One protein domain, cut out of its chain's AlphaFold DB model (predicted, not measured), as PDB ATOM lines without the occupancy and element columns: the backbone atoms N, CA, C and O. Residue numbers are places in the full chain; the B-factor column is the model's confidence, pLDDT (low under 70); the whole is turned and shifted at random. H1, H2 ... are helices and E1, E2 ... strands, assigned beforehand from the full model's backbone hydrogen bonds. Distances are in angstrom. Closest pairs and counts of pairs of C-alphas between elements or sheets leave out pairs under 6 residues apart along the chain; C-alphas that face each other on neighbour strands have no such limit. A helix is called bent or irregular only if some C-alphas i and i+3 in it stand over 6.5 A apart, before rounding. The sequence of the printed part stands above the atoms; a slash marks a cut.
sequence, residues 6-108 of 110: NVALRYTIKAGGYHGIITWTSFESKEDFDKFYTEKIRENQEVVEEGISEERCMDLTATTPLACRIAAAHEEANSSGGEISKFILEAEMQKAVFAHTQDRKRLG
ATOM      1  N   ASN A   6     119.295  34.382  49.549       98.25
ATOM      2  CA  ASN A   6     119.037  33.792  50.864       98.25
ATOM      3  C   ASN A   6     117.875  34.483  51.574       98.25
ATOM      4  O   ASN A   6     117.739  35.709  51.536       98.25
ATOM      5  N   VAL A   7     117.065  33.686  52.264       98.31
ATOM      6  CA  VAL A   7     115.882  34.153  52.990       98.31
ATOM      7  C   VAL A   7     115.860  33.537  54.379       98.31
ATOM      8  O   VAL A   7     115.947  32.317  54.521       98.31
ATOM      9  N   ALA A   8     115.722  34.381  55.401       98.62
ATOM     10  CA  ALA A   8     115.461  33.968  56.771       98.62
ATOM     11  C   ALA A   8     113.950  33.977  57.038       98.62
ATOM     12  O   ALA A   8     113.265  34.979  56.815       98.62
ATOM     13  N   LEU A   9     113.436  32.859  57.539       98.56
ATOM     14  CA  LEU A   9     112.017  32.610  57.776       98.56
ATOM     15  C   LEU A   9     111.802  32.288  59.251       98.56
ATOM     16  O   LEU A   9     112.593  31.567  59.856       98.56
ATOM     17  N   ARG A  10     110.721  32.798  59.838       98.56
ATOM     18  CA  ARG A  10     110.322  32.489  61.212       98.56
ATOM     19  C   ARG A  10     109.009  31.751  61.221       98.56
ATOM     20  O   ARG A  10     108.047  32.193  60.606       98.56
ATOM     21  N   TYR A  11     108.942  30.662  61.968       98.44
ATOM     22  CA  TYR A  11     107.694  29.940  62.148       98.44
ATOM     23  C   TYR A  11     106.672  30.760  62.952       98.44
ATOM     24  O   TYR A  11     106.941  31.232  64.064       98.44
ATOM     25  N   THR A  12     105.477  30.921  62.391       98.00
ATOM     26  CA  THR A  12     104.347  31.614  63.023       98.00
ATOM     27  C   THR A  12     103.708  30.732  64.098       98.00
ATOM     28  O   THR A  12     104.096  29.585  64.310       98.00
ATOM     29  N   ILE A  13     102.690  31.255  64.784       96.75
ATOM     30  CA  ILE A  13     101.931  30.483  65.778       96.75
ATOM     31  C   ILE A  13     101.198  29.274  65.167       96.75
ATOM     32  O   ILE A  13     100.959  28.288  65.860       96.75
ATOM     33  N   LYS A  14     100.864  29.314  63.866       96.62
ATOM     34  CA  LYS A  14     100.191  28.199  63.177       96.62
ATOM     35  C   LYS A  14     101.090  26.966  63.035       96.62
ATOM     36  O   LYS A  14     100.569  25.869  62.876       96.62
ATOM     37  N   ALA A  15     102.408  27.134  63.156       95.44
ATOM     38  CA  ALA A  15     103.380  26.049  63.079       95.44
ATOM     39  C   ALA A  15     103.487  25.197  64.362       95.44
ATOM     40  O   ALA A  15     104.347  24.322  64.439       95.44
ATOM     41  N   GLY A  16     102.654  25.445  65.381       95.00
ATOM     42  CA  GLY A  16     102.638  24.645  66.610       95.00
ATOM     43  C   GLY A  16     103.905  24.833  67.446       95.00
ATOM     44  O   GLY A  16     104.369  25.963  67.623       95.00
ATOM     45  N   GLY A  17     104.487  23.740  67.954       94.94
ATOM     46  CA  GLY A  17     105.692  23.794  68.790       94.94
ATOM     47  C   GLY A  17     106.921  24.423  68.123       94.94
ATOM     48  O   GLY A  17     107.845  24.838  68.816       94.94
ATOM     49  N   TYR A  18     106.912  24.590  66.799       96.75
ATOM     50  CA  TYR A  18     107.959  25.296  66.055       96.75
ATOM     51  C   TYR A  18     107.881  26.823  66.137       96.75
ATOM     52  O   TYR A  18     108.779  27.504  65.640       96.75
ATOM     53  N   HIS A  19     106.834  27.385  66.738       98.00
ATOM     54  CA  HIS A  19     106.634  28.827  66.797       98.00
ATOM     55  C   HIS A  19     107.874  29.592  67.307       98.00
ATOM     56  O   HIS A  19     108.429  29.311  68.372       98.00
ATOM     57  N   GLY A  20     108.290  30.603  66.540       97.31
ATOM     58  CA  GLY A  20     109.412  31.481  66.869       97.31
ATOM     59  C   GLY A  20     110.789  30.940  66.473       97.31
ATOM     60  O   GLY A  20     111.765  31.681  66.572       97.31
ATOM     61  N   ILE A  21     110.887  29.698  65.984       98.19
ATOM     62  CA  ILE A  21     112.120  29.186  65.375       98.19
ATOM     63  C   ILE A  21     112.418  29.971  64.097       98.19
ATOM     64  O   ILE A  21     111.543  30.107  63.238       98.19
ATOM     65  N   ILE A  22     113.654  30.460  63.968       98.44
ATOM     66  CA  ILE A  22     114.148  31.099  62.748       98.44
ATOM     67  C   ILE A  22     115.033  30.101  62.001       98.44
ATOM     68  O   ILE A  22     116.006  29.578  62.548       98.44
ATOM     69  N   THR A  23     114.698  29.850  60.742       97.62
ATOM     70  CA  THR A  23     115.492  29.063  59.793       97.62
ATOM     71  C   THR A  23     115.881  29.939  58.611       97.62
ATOM     72  O   THR A  23     115.421  31.074  58.478       97.62
ATOM     73  N   TRP A  24     116.758  29.439  57.750       98.00
ATOM     74  CA  TRP A  24     117.062  30.109  56.497       98.00
ATOM     75  C   TRP A  24     117.252  29.094  55.380       98.00
ATOM     76  O   TRP A  24     117.529  27.920  55.631       98.00
ATOM     77  N   THR A  25     117.067  29.549  54.149       97.62
ATOM     78  CA  THR A  25     117.286  28.743  52.951       97.62
ATOM     79  C   THR A  25     117.718  29.631  51.785       97.62
ATOM     80  O   THR A  25     117.596  30.858  51.854       97.62
ATOM     81  N   SER A  26     118.243  29.012  50.732       97.56
ATOM     82  CA  SER A  26     118.813  29.683  49.565       97.56
ATOM     83  C   SER A  26     118.037  29.326  48.309       97.56
ATOM     84  O   SER A  26     117.720  28.159  48.079       97.56
ATOM     85  N   PHE A  27     117.811  30.320  47.460       97.38
ATOM     86  CA  PHE A  27     117.212  30.168  46.139       97.38
ATOM     87  C   PHE A  27     118.173  30.680  45.069       97.38
ATOM     88  O   PHE A  27     119.062  31.483  45.351       97.38
ATOM     89  N   GLU A  28     117.997  30.231  43.828       96.69
ATOM     90  CA  GLU A  28     118.779  30.755  42.701       96.69
ATOM     91  C   GLU A  28     118.425  32.221  42.399       96.69
ATOM     92  O   GLU A  28     119.264  32.977  41.913       96.69
ATOM     93  N   SER A  29     117.189  32.630  42.704       97.12
ATOM     94  CA  SER A  29     116.644  33.951  42.397       97.12
ATOM     95  C   SER A  29     115.489  34.330  43.336       97.12
ATOM     96  O   SER A  29     114.945  33.478  44.049       97.12
ATOM     97  N   LYS A  30     115.072  35.605  43.311       96.81
ATOM     98  CA  LYS A  30     113.863  36.056  44.022       96.81
ATOM     99  C   LYS A  30     112.606  35.408  43.435       96.81
ATOM    100  O   LYS A  30     111.696  35.045  44.174       96.81
ATOM    101  N   GLU A  31     112.573  35.208  42.123       97.81
ATOM    102  CA  GLU A  31     111.453  34.596  41.416       97.81
ATOM    103  C   GLU A  31     111.210  33.152  41.872       97.81
ATOM    104  O   GLU A  31     110.064  32.709  41.951       97.81
ATOM    105  N   ASP A  32     112.269  32.406  42.192       97.56
ATOM    106  CA  ASP A  32     112.134  31.040  42.702       97.56
ATOM    107  C   ASP A  32     111.679  31.009  44.158       97.56
ATOM    108  O   ASP A  32     110.860  30.160  44.523       97.56
ATOM    109  N   PHE A  33     112.119  31.977  44.966       97.62
ATOM    110  CA  PHE A  33     111.557  32.180  46.296       97.62
ATOM    111  C   PHE A  33     110.055  32.489  46.229       97.62
ATOM    112  O   PHE A  33     109.275  31.852  46.931       97.62
ATOM    113  N   ASP A  34     109.622  33.399  45.356       97.50
ATOM    114  CA  ASP A  34     108.212  33.785  45.251       97.50
ATOM    115  C   ASP A  34     107.316  32.606  44.817       97.50
ATOM    116  O   ASP A  34     106.187  32.475  45.300       97.50
ATOM    117  N   LYS A  35     107.823  31.700  43.963       97.50
ATOM    118  CA  LYS A  35     107.138  30.437  43.607       97.50
ATOM    119  C   LYS A  35     107.040  29.479  44.793       97.50
ATOM    120  O   LYS A  35     106.022  28.806  44.952       97.50
ATOM    121  N   PHE A  36     108.094  29.395  45.603       96.69
ATOM    122  CA  PHE A  36     108.108  28.579  46.812       96.69
ATOM    123  C   PHE A  36     107.164  29.147  47.880       96.69
ATOM    124  O   PHE A  36     106.408  28.394  48.487       96.69
ATOM    125  N   TYR A  37     107.152  30.465  48.090       97.31
ATOM    126  CA  TYR A  37     106.497  31.149  49.210       97.31
ATOM    127  C   TYR A  37     104.979  31.347  49.019       97.31
ATOM    128  O   TYR A  37     104.431  32.457  49.057       97.31
ATOM    129  N   THR A  38     104.299  30.217  48.822       97.12
ATOM    130  CA  THR A  38     102.842  30.073  48.680       97.12
ATOM    131  C   THR A  38     102.074  30.519  49.929       97.12
ATOM    132  O   THR A  38     102.634  30.621  51.019       97.12
ATOM    133  N   GLU A  39     100.758  30.725  49.802       96.12
ATOM    134  CA  GLU A  39      99.878  31.084  50.927       96.12
ATOM    135  C   GLU A  39      99.999  30.104  52.104       96.12
ATOM    136  O   GLU A  39     100.179  30.530  53.240       96.12
ATOM    137  N   LYS A  40     100.042  28.793  51.835       94.75
ATOM    138  CA  LYS A  40     100.230  27.760  52.867       94.75
ATOM    139  C   LYS A  40     101.535  27.932  53.654       94.75
ATOM    140  O   LYS A  40     101.577  27.661  54.856       94.75
ATOM    141  N   ILE A  41     102.612  28.344  52.984       96.06
ATOM    142  CA  ILE A  41     103.884  28.619  53.657       96.06
ATOM    143  C   ILE A  41     103.776  29.917  54.453       96.06
ATOM    144  O   ILE A  41     104.134  29.901  55.622       96.06
ATOM    145  N   ARG A  42     103.187  30.981  53.891       96.12
ATOM    146  CA  ARG A  42     102.947  32.264  54.588       96.12
ATOM    147  C   ARG A  42     102.129  32.124  55.866       96.12
ATOM    148  O   ARG A  42     102.288  32.897  56.803       96.12
ATOM    149  N   GLU A  43     101.226  31.152  55.910       97.19
ATOM    150  CA  GLU A  43     100.472  30.860  57.123       97.19
ATOM    151  C   GLU A  43     101.363  30.334  58.246       97.19
ATOM    152  O   GLU A  43     101.145  30.687  59.402       97.19
ATOM    153  N   ASN A  44     102.352  29.502  57.916       97.50
ATOM    154  CA  ASN A  44     103.218  28.825  58.881       97.50
ATOM    155  C   ASN A  44     104.550  29.537  59.103       97.50
ATOM    156  O   ASN A  44     105.213  29.273  60.101       97.50
ATOM    157  N   GLN A  45     104.962  30.400  58.182       98.06
ATOM    158  CA  GLN A  45     106.253  31.067  58.175       98.06
ATOM    159  C   GLN A  45     106.092  32.516  57.727       98.06
ATOM    160  O   GLN A  45     105.363  32.800  56.784       98.06
ATOM    161  N   GLU A  46     106.798  33.421  58.392       97.81
ATOM    162  CA  GLU A  46     106.928  34.825  58.012       97.81
ATOM    163  C   GLU A  46     108.369  35.126  57.586       97.81
ATOM    164  O   GLU A  46     109.322  34.585  58.153       97.81
ATOM    165  N   VAL A  47     108.544  36.003  56.594       98.38
ATOM    166  CA  VAL A  47     109.876  36.489  56.205       98.38
ATOM    167  C   VAL A  47     110.406  37.407  57.297       98.38
ATOM    168  O   VAL A  47     109.764  38.396  57.646       98.38
ATOM    169  N   VAL A  48     111.590  37.089  57.816       98.25
ATOM    170  CA  VAL A  48     112.332  37.969  58.728       98.25
ATOM    171  C   VAL A  48     113.173  38.953  57.924       98.25
ATOM    172  O   VAL A  48     113.139  40.150  58.191       98.25
ATOM    173  N   GLU A  49     113.927  38.436  56.952       98.38
ATOM    174  CA  GLU A  49     114.805  39.205  56.069       98.38
ATOM    175  C   GLU A  49     115.094  38.372  54.802       98.38
ATOM    176  O   GLU A  49     115.179  37.144  54.879       98.38
ATOM    177  N   GLU A  50     115.230  39.008  53.637       98.12
ATOM    178  CA  GLU A  50     115.464  38.345  52.342       98.12
ATOM    179  C   GLU A  50     116.522  39.078  51.507       98.12
ATOM    180  O   GLU A  50     116.743  40.273  51.699       98.12
ATOM    181  N   GLY A  51     117.177  38.368  50.581       97.38
ATOM    182  CA  GLY A  51     118.242  38.934  49.745       97.38
ATOM    183  C   GLY A  51     119.512  39.266  50.535       97.38
ATOM    184  O   GLY A  51     120.205  40.231  50.222       97.38
ATOM    185  N   ILE A  52     119.788  38.492  51.586       97.38
ATOM    186  CA  ILE A  52     120.870  38.737  52.547       97.38
ATOM    187  C   ILE A  52     122.032  37.752  52.395       97.38
ATOM    188  O   ILE A  52     121.916  36.712  51.746       97.38
ATOM    189  N   SER A  53     123.174  38.071  53.009       97.00
ATOM    190  CA  SER A  53     124.324  37.165  53.051       97.00
ATOM    191  C   SER A  53     124.057  35.948  53.944       97.00
ATOM    192  O   SER A  53     123.267  36.001  54.887       97.00
ATOM    193  N   GLU A  54     124.785  34.858  53.695       96.44
ATOM    194  CA  GLU A  54     124.757  33.667  54.555       96.44
ATOM    195  C   GLU A  54     125.153  33.997  56.006       96.44
ATOM    196  O   GLU A  54     124.558  33.487  56.955       96.44
ATOM    197  N   GLU A  55     126.108  34.912  56.200       96.50
ATOM    198  CA  GLU A  55     126.504  35.376  57.533       96.50
ATOM    199  C   GLU A  55     125.336  36.026  58.282       96.50
ATOM    200  O   GLU A  55     125.076  35.687  59.438       96.50
ATOM    201  N   ARG A  56     124.568  36.881  57.596       97.19
ATOM    202  CA  ARG A  56     123.377  37.510  58.167       97.19
ATOM    203  C   ARG A  56     122.289  36.481  58.471       97.19
ATOM    204  O   ARG A  56     121.637  36.582  59.509       97.19
ATOM    205  N   CYS A  57     122.115  35.470  57.621       97.75
ATOM    206  CA  CYS A  57     121.201  34.362  57.895       97.75
ATOM    207  C   CYS A  57     121.578  33.618  59.181       97.75
ATOM    208  O   CYS A  57     120.714  33.364  60.020       97.75
ATOM    209  N   MET A  58     122.862  33.303  59.362       96.56
ATOM    210  CA  MET A  58     123.356  32.652  60.578       96.56
ATOM    211  C   MET A  58     123.170  33.526  61.826       96.56
ATOM    212  O   MET A  58     122.832  33.008  62.888       96.56
ATOM    213  N   ASP A  59     123.357  34.842  61.719       97.19
ATOM    214  CA  ASP A  59     123.102  35.759  62.836       97.19
ATOM    215  C   ASP A  59     121.627  35.759  63.233       97.19
ATOM    216  O   ASP A  59     121.304  35.680  64.418       97.19
ATOM    217  N   LEU A  60     120.724  35.801  62.249       97.88
ATOM    218  CA  LEU A  60     119.284  35.770  62.493       97.88
ATOM    219  C   LEU A  60     118.844  34.445  63.117       97.88
ATOM    220  O   LEU A  60     118.095  34.465  64.095       97.88
ATOM    221  N   THR A  61     119.325  33.297  62.630       97.69
ATOM    222  CA  THR A  61     118.976  32.003  63.241       97.69
ATOM    223  C   THR A  61     119.495  31.876  64.668       97.69
ATOM    224  O   THR A  61     118.782  31.339  65.519       97.69
ATOM    225  N   ALA A  62     120.665  32.453  64.964       97.56
ATOM    226  CA  ALA A  62     121.229  32.486  66.309       97.56
ATOM    227  C   ALA A  62     120.385  33.296  67.310       97.56
ATOM    228  O   ALA A  62     120.477  33.083  68.520       97.56
ATOM    229  N   THR A  63     119.512  34.193  66.836       97.06
ATOM    230  CA  THR A  63     118.574  34.913  67.715       97.06
ATOM    231  C   THR A  63     117.378  34.073  68.170       97.06
ATOM    232  O   THR A  63     116.595  34.533  69.001       97.06
ATOM    233  N   THR A  64     117.238  32.833  67.681       97.56
ATOM    234  CA  THR A  64     116.159  31.926  68.088       97.56
ATOM    235  C   THR A  64     116.212  31.652  69.600       97.56
ATOM    236  O   THR A  64     117.193  31.080  70.091       97.56
ATOM    237  N   PRO A  65     115.152  31.982  70.364       95.75
ATOM    238  CA  PRO A  65     115.122  31.727  71.799       95.75
ATOM    239  C   PRO A  65     115.205  30.231  72.130       95.75
ATOM    240  O   PRO A  65     114.575  29.399  71.475       95.75
ATOM    241  N   LEU A  66     115.910  29.883  73.213       96.25
ATOM    242  CA  LEU A  66     115.994  28.493  73.684       96.25
ATOM    243  C   LEU A  66     114.607  27.893  73.959       96.25
ATOM    244  O   LEU A  66     114.368  26.736  73.631       96.25
ATOM    245  N   ALA A  67     113.682  28.685  74.509       97.00
ATOM    246  CA  ALA A  67     112.317  28.243  74.790       97.00
ATOM    247  C   ALA A  67     111.580  27.756  73.528       97.00
ATOM    248  O   ALA A  67     110.880  26.750  73.590       97.00
ATOM    249  N   CYS A  68     111.792  28.407  72.378       97.50
ATOM    250  CA  CYS A  68     111.236  27.961  71.098       97.50
ATOM    251  C   CYS A  68     111.819  26.603  70.682       97.50
ATOM    252  O   CYS A  68     111.086  25.721  70.251       97.50
ATOM    253  N   ARG A  69     113.131  26.389  70.870       96.69
ATOM    254  CA  ARG A  69     113.789  25.101  70.567       96.69
ATOM    255  C   ARG A  69     113.297  23.974  71.479       96.69
ATOM    256  O   ARG A  69     113.116  22.854  71.020       96.69
ATOM    257  N   ILE A  70     113.046  24.283  72.749       96.62
ATOM    258  CA  ILE A  70     112.452  23.351  73.716       96.62
ATOM    259  C   ILE A  70     111.023  22.973  73.301       96.62
ATOM    260  O   ILE A  70     110.673  21.796  73.333       96.62
ATOM    261  N   ALA A  71     110.206  23.945  72.886       96.06
ATOM    262  CA  ALA A  71     108.854  23.680  72.399       96.06
ATOM    263  C   ALA A  71     108.860  22.789  71.143       96.06
ATOM    264  O   ALA A  71     108.095  21.829  71.081       96.06
ATOM    265  N   ALA A  72     109.778  23.033  70.203       95.81
ATOM    266  CA  ALA A  72     109.943  22.194  69.017       95.81
ATOM    267  C   ALA A  72     110.374  20.762  69.381       95.81
ATOM    268  O   ALA A  72     109.826  19.803  68.852       95.81
ATOM    269  N   ALA A  73     111.285  20.599  70.348       95.56
ATOM    270  CA  ALA A  73     111.677  19.280  70.853       95.56
ATOM    271  C   ALA A  73     110.493  18.501  71.455       95.56
ATOM    272  O   ALA A  73     110.403  17.283  71.302       95.56
ATOM    273  N   HIS A  74     109.572  19.196  72.130       94.12
ATOM    274  CA  HIS A  74     108.338  18.594  72.634       94.12
ATOM    275  C   HIS A  74     107.382  18.171  71.517       94.12
ATOM    276  O   HIS A  74     106.801  17.094  71.622       94.12
ATOM    277  N   GLU A  75     107.229  18.992  70.475       93.50
ATOM    278  CA  GLU A  75     106.431  18.657  69.287       93.50
ATOM    279  C   GLU A  75     106.970  17.390  68.613       93.50
ATOM    280  O   GLU A  75     106.220  16.442  68.410       93.50
ATOM    281  N   GLU A  76     108.283  17.321  68.375       92.94
ATOM    282  CA  GLU A  76     108.937  16.160  67.754       92.94
ATOM    283  C   GLU A  76     108.818  14.885  68.591       92.94
ATOM    284  O   GLU A  76     108.654  13.782  68.067       92.94
ATOM    285  N   ALA A  77     108.894  15.018  69.916       93.25
ATOM    286  CA  ALA A  77     108.750  13.884  70.816       93.25
ATOM    287  C   ALA A  77     107.300  13.405  70.960       93.25
ATOM    288  O   ALA A  77     107.078  12.298  71.461       93.25
ATOM    289  N   ASN A  78     106.319  14.216  70.563       91.12
ATOM    290  CA  ASN A  78     104.911  13.870  70.636       91.12
ATOM    291  C   ASN A  78     104.515  13.041  69.409       91.12
ATOM    292  O   ASN A  78     104.109  13.555  68.368       91.12
ATOM    293  N   SER A  79     104.617  11.720  69.545       68.12
ATOM    294  CA  SER A  79     104.048  10.778  68.578       68.12
ATOM    295  C   SER A  79     102.563  11.107  68.374       68.12
ATOM    296  O   SER A  79     101.883  11.458  69.337       68.12
ATOM    297  N   SER A  80     102.014  10.929  67.168       66.06
ATOM    298  CA  SER A  80     100.626  11.292  66.794       66.06
ATOM    299  C   SER A  80      99.487  10.596  67.583       66.06
ATOM    300  O   SER A  80      98.338  10.615  67.149       66.06
ATOM    301  N   GLY A  81      99.780   9.983  68.733       65.75
ATOM    302  CA  GLY A  81      98.852   9.400  69.701       65.75
ATOM    303  C   GLY A  81      98.940   9.988  71.121       65.75
ATOM    304  O   GLY A  81      98.332   9.423  72.022       65.75
ATOM    305  N   GLY A  82      99.675  11.087  71.347       75.00
ATOM    306  CA  GLY A  82      99.715  11.797  72.641       75.00
ATOM    307  C   GLY A  82     100.711  11.246  73.669       75.00
ATOM    308  O   GLY A  82     100.802  11.773  74.779       75.00
ATOM    309  N   GLU A  83     101.473  10.209  73.316       86.31
ATOM    310  CA  GLU A  83     102.578   9.711  74.133       86.31
ATOM    311  C   GLU A  83     103.896  10.378  73.731       86.31
ATOM    312  O   GLU A  83     104.339  10.298  72.578       86.31
ATOM    313  N   ILE A  84     104.545  11.002  74.717       90.06
ATOM    314  CA  ILE A  84     105.865  11.610  74.555       90.06
ATOM    315  C   ILE A  84     106.932  10.516  74.602       90.06
ATOM    316  O   ILE A  84     107.157   9.881  75.639       90.06
ATOM    317  N   SER A  85     107.655  10.352  73.498       94.12
ATOM    318  CA  SER A  85     108.847   9.513  73.451       94.12
ATOM    319  C   SER A  85     109.984  10.181  74.220       94.12
ATOM    320  O   SER A  85     110.596  11.139  73.752       94.12
ATOM    321  N   LYS A  86     110.300   9.657  75.412       93.94
ATOM    322  CA  LYS A  86     111.405  10.167  76.245       93.94
ATOM    323  C   LYS A  86     112.741  10.163  75.507       93.94
ATOM    324  O   LYS A  86     113.499  11.113  75.631       93.94
ATOM    325  N   PHE A  87     112.994   9.124  74.713       95.00
ATOM    326  CA  PHE A  87     114.219   9.009  73.926       95.00
ATOM    327  C   PHE A  87     114.346  10.140  72.895       95.00
ATOM    328  O   PHE A  87     115.398  10.767  72.802       95.00
ATOM    329  N   ILE A  88     113.268  10.432  72.155       94.25
ATOM    330  CA  ILE A  88     113.261  11.533  71.180       94.25
ATOM    331  C   ILE A  88     113.391  12.869  71.911       94.25
ATOM    332  O   ILE A  88     114.222  13.688  71.530       94.25
ATOM    333  N   LEU A  89     112.646  13.060  73.005       95.12
ATOM    334  CA  LEU A  89     112.703  14.295  73.781       95.12
ATOM    335  C   LEU A  89     114.115  14.577  74.300       95.12
ATOM    336  O   LEU A  89     114.610  15.688  74.147       95.12
ATOM    337  N   GLU A  90     114.782  13.589  74.896       96.31
ATOM    338  CA  GLU A  90     116.150  13.740  75.401       96.31
ATOM    339  C   GLU A  90     117.131  14.098  74.278       96.31
ATOM    340  O   GLU A  90     117.935  15.021  74.439       96.31
ATOM    341  N   ALA A  91     117.035  13.427  73.125       96.44
ATOM    342  CA  ALA A  91     117.882  13.710  71.972       96.44
ATOM    343  C   ALA A  91     117.653  15.127  71.411       96.44
ATOM    344  O   ALA A  91     118.614  15.858  71.160       96.44
ATOM    345  N   GLU A  92     116.398  15.552  71.248       96.44
ATOM    346  CA  GLU A  92     116.065  16.884  70.729       96.44
ATOM    347  C   GLU A  92     116.413  18.002  71.721       96.44
ATOM    348  O   GLU A  92     116.928  19.050  71.328       96.44
ATOM    349  N   MET A  93     116.251  17.771  73.026       96.38
ATOM    350  CA  MET A  93     116.681  18.717  74.061       96.38
ATOM    351  C   MET A  93     118.199  18.918  74.055       96.38
ATOM    352  O   MET A  93     118.674  20.050  74.170       96.38
ATOM    353  N   GLN A  94     118.980  17.849  73.872       96.94
ATOM    354  CA  GLN A  94     120.436  17.962  73.736       96.94
ATOM    355  C   GLN A  94     120.825  18.801  72.514       96.94
ATOM    356  O   GLN A  94     121.694  19.672  72.623       96.94
ATOM    357  N   LYS A  95     120.150  18.606  71.373       95.88
ATOM    358  CA  LYS A  95     120.347  19.438  70.175       95.88
ATOM    359  C   LYS A  95     119.978  20.898  70.437       95.88
ATOM    360  O   LYS A  95     120.748  21.785  70.072       95.88
ATOM    361  N   ALA A  96     118.852  21.155  71.104       96.25
ATOM    362  CA  ALA A  96     118.396  22.502  71.443       96.25
ATOM    363  C   ALA A  96     119.414  23.251  72.316       96.25
ATOM    364  O   ALA A  96     119.767  24.393  72.013       96.25
ATOM    365  N   VAL A  97     119.929  22.599  73.364       96.25
ATOM    366  CA  VAL A  97     120.950  23.166  74.259       96.25
ATOM    367  C   VAL A  97     122.269  23.390  73.524       96.25
ATOM    368  O   VAL A  97     122.891  24.446  73.683       96.25
ATOM    369  N   PHE A  98     122.700  22.430  72.702       96.25
ATOM    370  CA  PHE A  98     123.920  22.571  71.913       96.25
ATOM    371  C   PHE A  98     123.820  23.750  70.941       96.25
ATOM    372  O   PHE A  98     124.696  24.615  70.958       96.25
ATOM    373  N   ALA A  99     122.740  23.823  70.157       94.69
ATOM    374  CA  ALA A  99     122.494  24.914  69.220       94.69
ATOM    375  C   ALA A  99     122.495  26.265  69.946       94.69
ATOM    376  O   ALA A  99     123.286  27.136  69.605       94.69
ATOM    377  N   HIS A 100     121.733  26.391  71.036       95.75
ATOM    378  CA  HIS A 100     121.702  27.617  71.833       95.75
ATOM    379  C   HIS A 100     123.083  28.018  72.374       95.75
ATOM    380  O   HIS A 100     123.435  29.194  72.400       95.75
ATOM    381  N   THR A 101     123.899  27.046  72.786       95.69
ATOM    382  CA  THR A 101     125.263  27.310  73.261       95.69
ATOM    383  C   THR A 101     126.157  27.851  72.142       95.69
ATOM    384  O   THR A 101     126.952  28.759  72.385       95.69
ATOM    385  N   GLN A 102     126.046  27.315  70.922       96.19
ATOM    386  CA  GLN A 102     126.794  27.826  69.766       96.19
ATOM    387  C   GLN A 102     126.300  29.211  69.341       96.19
ATOM    388  O   GLN A 102     127.115  30.100  69.106       96.19
ATOM    389  N   ASP A 103     124.985  29.420  69.341       95.75
ATOM    390  CA  ASP A 103     124.356  30.701  69.020       95.75
ATOM    391  C   ASP A 103     124.834  31.808  69.967       95.75
ATOM    392  O   ASP A 103     125.265  32.875  69.531       95.75
ATOM    393  N   ARG A 104     124.857  31.538  71.279       94.38
ATOM    394  CA  ARG A 104     125.375  32.485  72.281       94.38
ATOM    395  C   ARG A 104     126.834  32.849  72.036       94.38
ATOM    396  O   ARG A 104     127.181  34.026  72.118       94.38
ATOM    397  N   LYS A 105     127.677  31.864  71.706       94.88
ATOM    398  CA  LYS A 105     129.086  32.109  71.357       94.88
ATOM    399  C   LYS A 105     129.203  32.998  70.126       94.88
ATOM    400  O   LYS A 105     129.980  33.947  70.157       94.88
ATOM    401  N   ARG A 106     128.419  32.715  69.079       93.25
ATOM    402  CA  ARG A 106     128.380  33.516  67.849       93.25
ATOM    403  C   ARG A 106     128.003  34.966  68.144       93.25
ATOM    404  O   ARG A 106     128.676  35.877  67.681       93.25
ATOM    405  N   LEU A 107     126.977  35.172  68.964       92.50
ATOM    406  CA  LEU A 107     126.487  36.498  69.342       92.50
ATOM    407  C   LEU A 107     127.354  37.198  70.410       92.50
ATOM    408  O   LEU A 107     127.035  38.310  70.821       92.50
ATOM    409  N   GLY A 108     128.426  36.562  70.897       92.81
ATOM    410  CA  GLY A 108     129.290  37.119  71.943       92.81
ATOM    411  C   GLY A 108     128.617  37.245  73.318       92.81
ATOM    412  O   GLY A 108     129.071  38.021  74.162       92.81
TER     413      GLY A 108
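AT A GLANCE: This is residues 6 to 108 of the 110 residues of an uncharacterized protein of Candidatus Parcubacteria bacterium (UniProt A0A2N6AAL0). A small, strongly twisted sheet of three strands has helix H4 along one face and short helix H2 over the other; next to this body, a helical hairpin of H5 and long H6 packs on H1 and H4. The printed part has 103 residues, with named elements in the order E1 H1 E2 H2 H3 E3 H4 H5 H6: six helices, three strands, class mixed. The sheet's order is E2 E1 E3, all antiparallel. The whole is only just compact, close to loose, with a radius of gyration of the C-alphas of 14.9 A and spans of 42 by 36 by 20 A.

HOW THE PARTS SIT: Start at E1, residues 6 to 11, the inner strand; its antiparallel neighbours are E2, residues 22 to 27, and E3, residues 45 to 52. Within hydrogen-bond range are N 9 and O 23, 2.8 A, and N 10 and O 46, 2.8 A. H1, residues 13 to 18, is irregular, C-alphas 14 and 17 being 9.0 A apart, and only grazes the sheet. H2, residues 30 to 36, and H3, residues 39 to 44, stand between E2 and E3 in a split strand-helix-strand unit, two same-way strands with E1 between them, its crossover right-handed. H4, residues 54 to 62, runs along E1 at 1 degrees on the local plane, height 8.4 A, on the opposite face from H2. H5, residues 66 to 77, touches H1, closest C-alphas Gly 17 and Ala 72, 4.5 A. H6, residues 86 to 106, forms a hairpin with H5, a shallow tilt of 25 degrees, opposite ways, closest C-alphas Ala 77 and Leu 89, 5.0 A; its residues 100 to 106 alone touch H4, closest C-alphas Asp 103 and Ala 62, 4.5 A. Every O i to N i+4 pair is within hydrogen-bond range in H2, H4, H5 and H6, but 1 of 2 in H3 and 0 of 2 in H1, where 2 of 3 O i to N i+3 pairs are.

IN THESE COORDINATES: Find C-alpha 6 at (119.037, 33.792, 50.864), where E1 begins; E3 spans 17.4 A. Go to C-alpha 86 at (111.405, 10.167, 76.245); H6 runs 30.1 A to C-alpha 106 at (128.380, 33.516, 67.849).

THE WHOLE: The C-alphas farthest apart, Glu 31 and Lys 86, are 42.5 A apart. The printed part has no cut, and no link is long. Confidence is under 70 at residues 79 to 81.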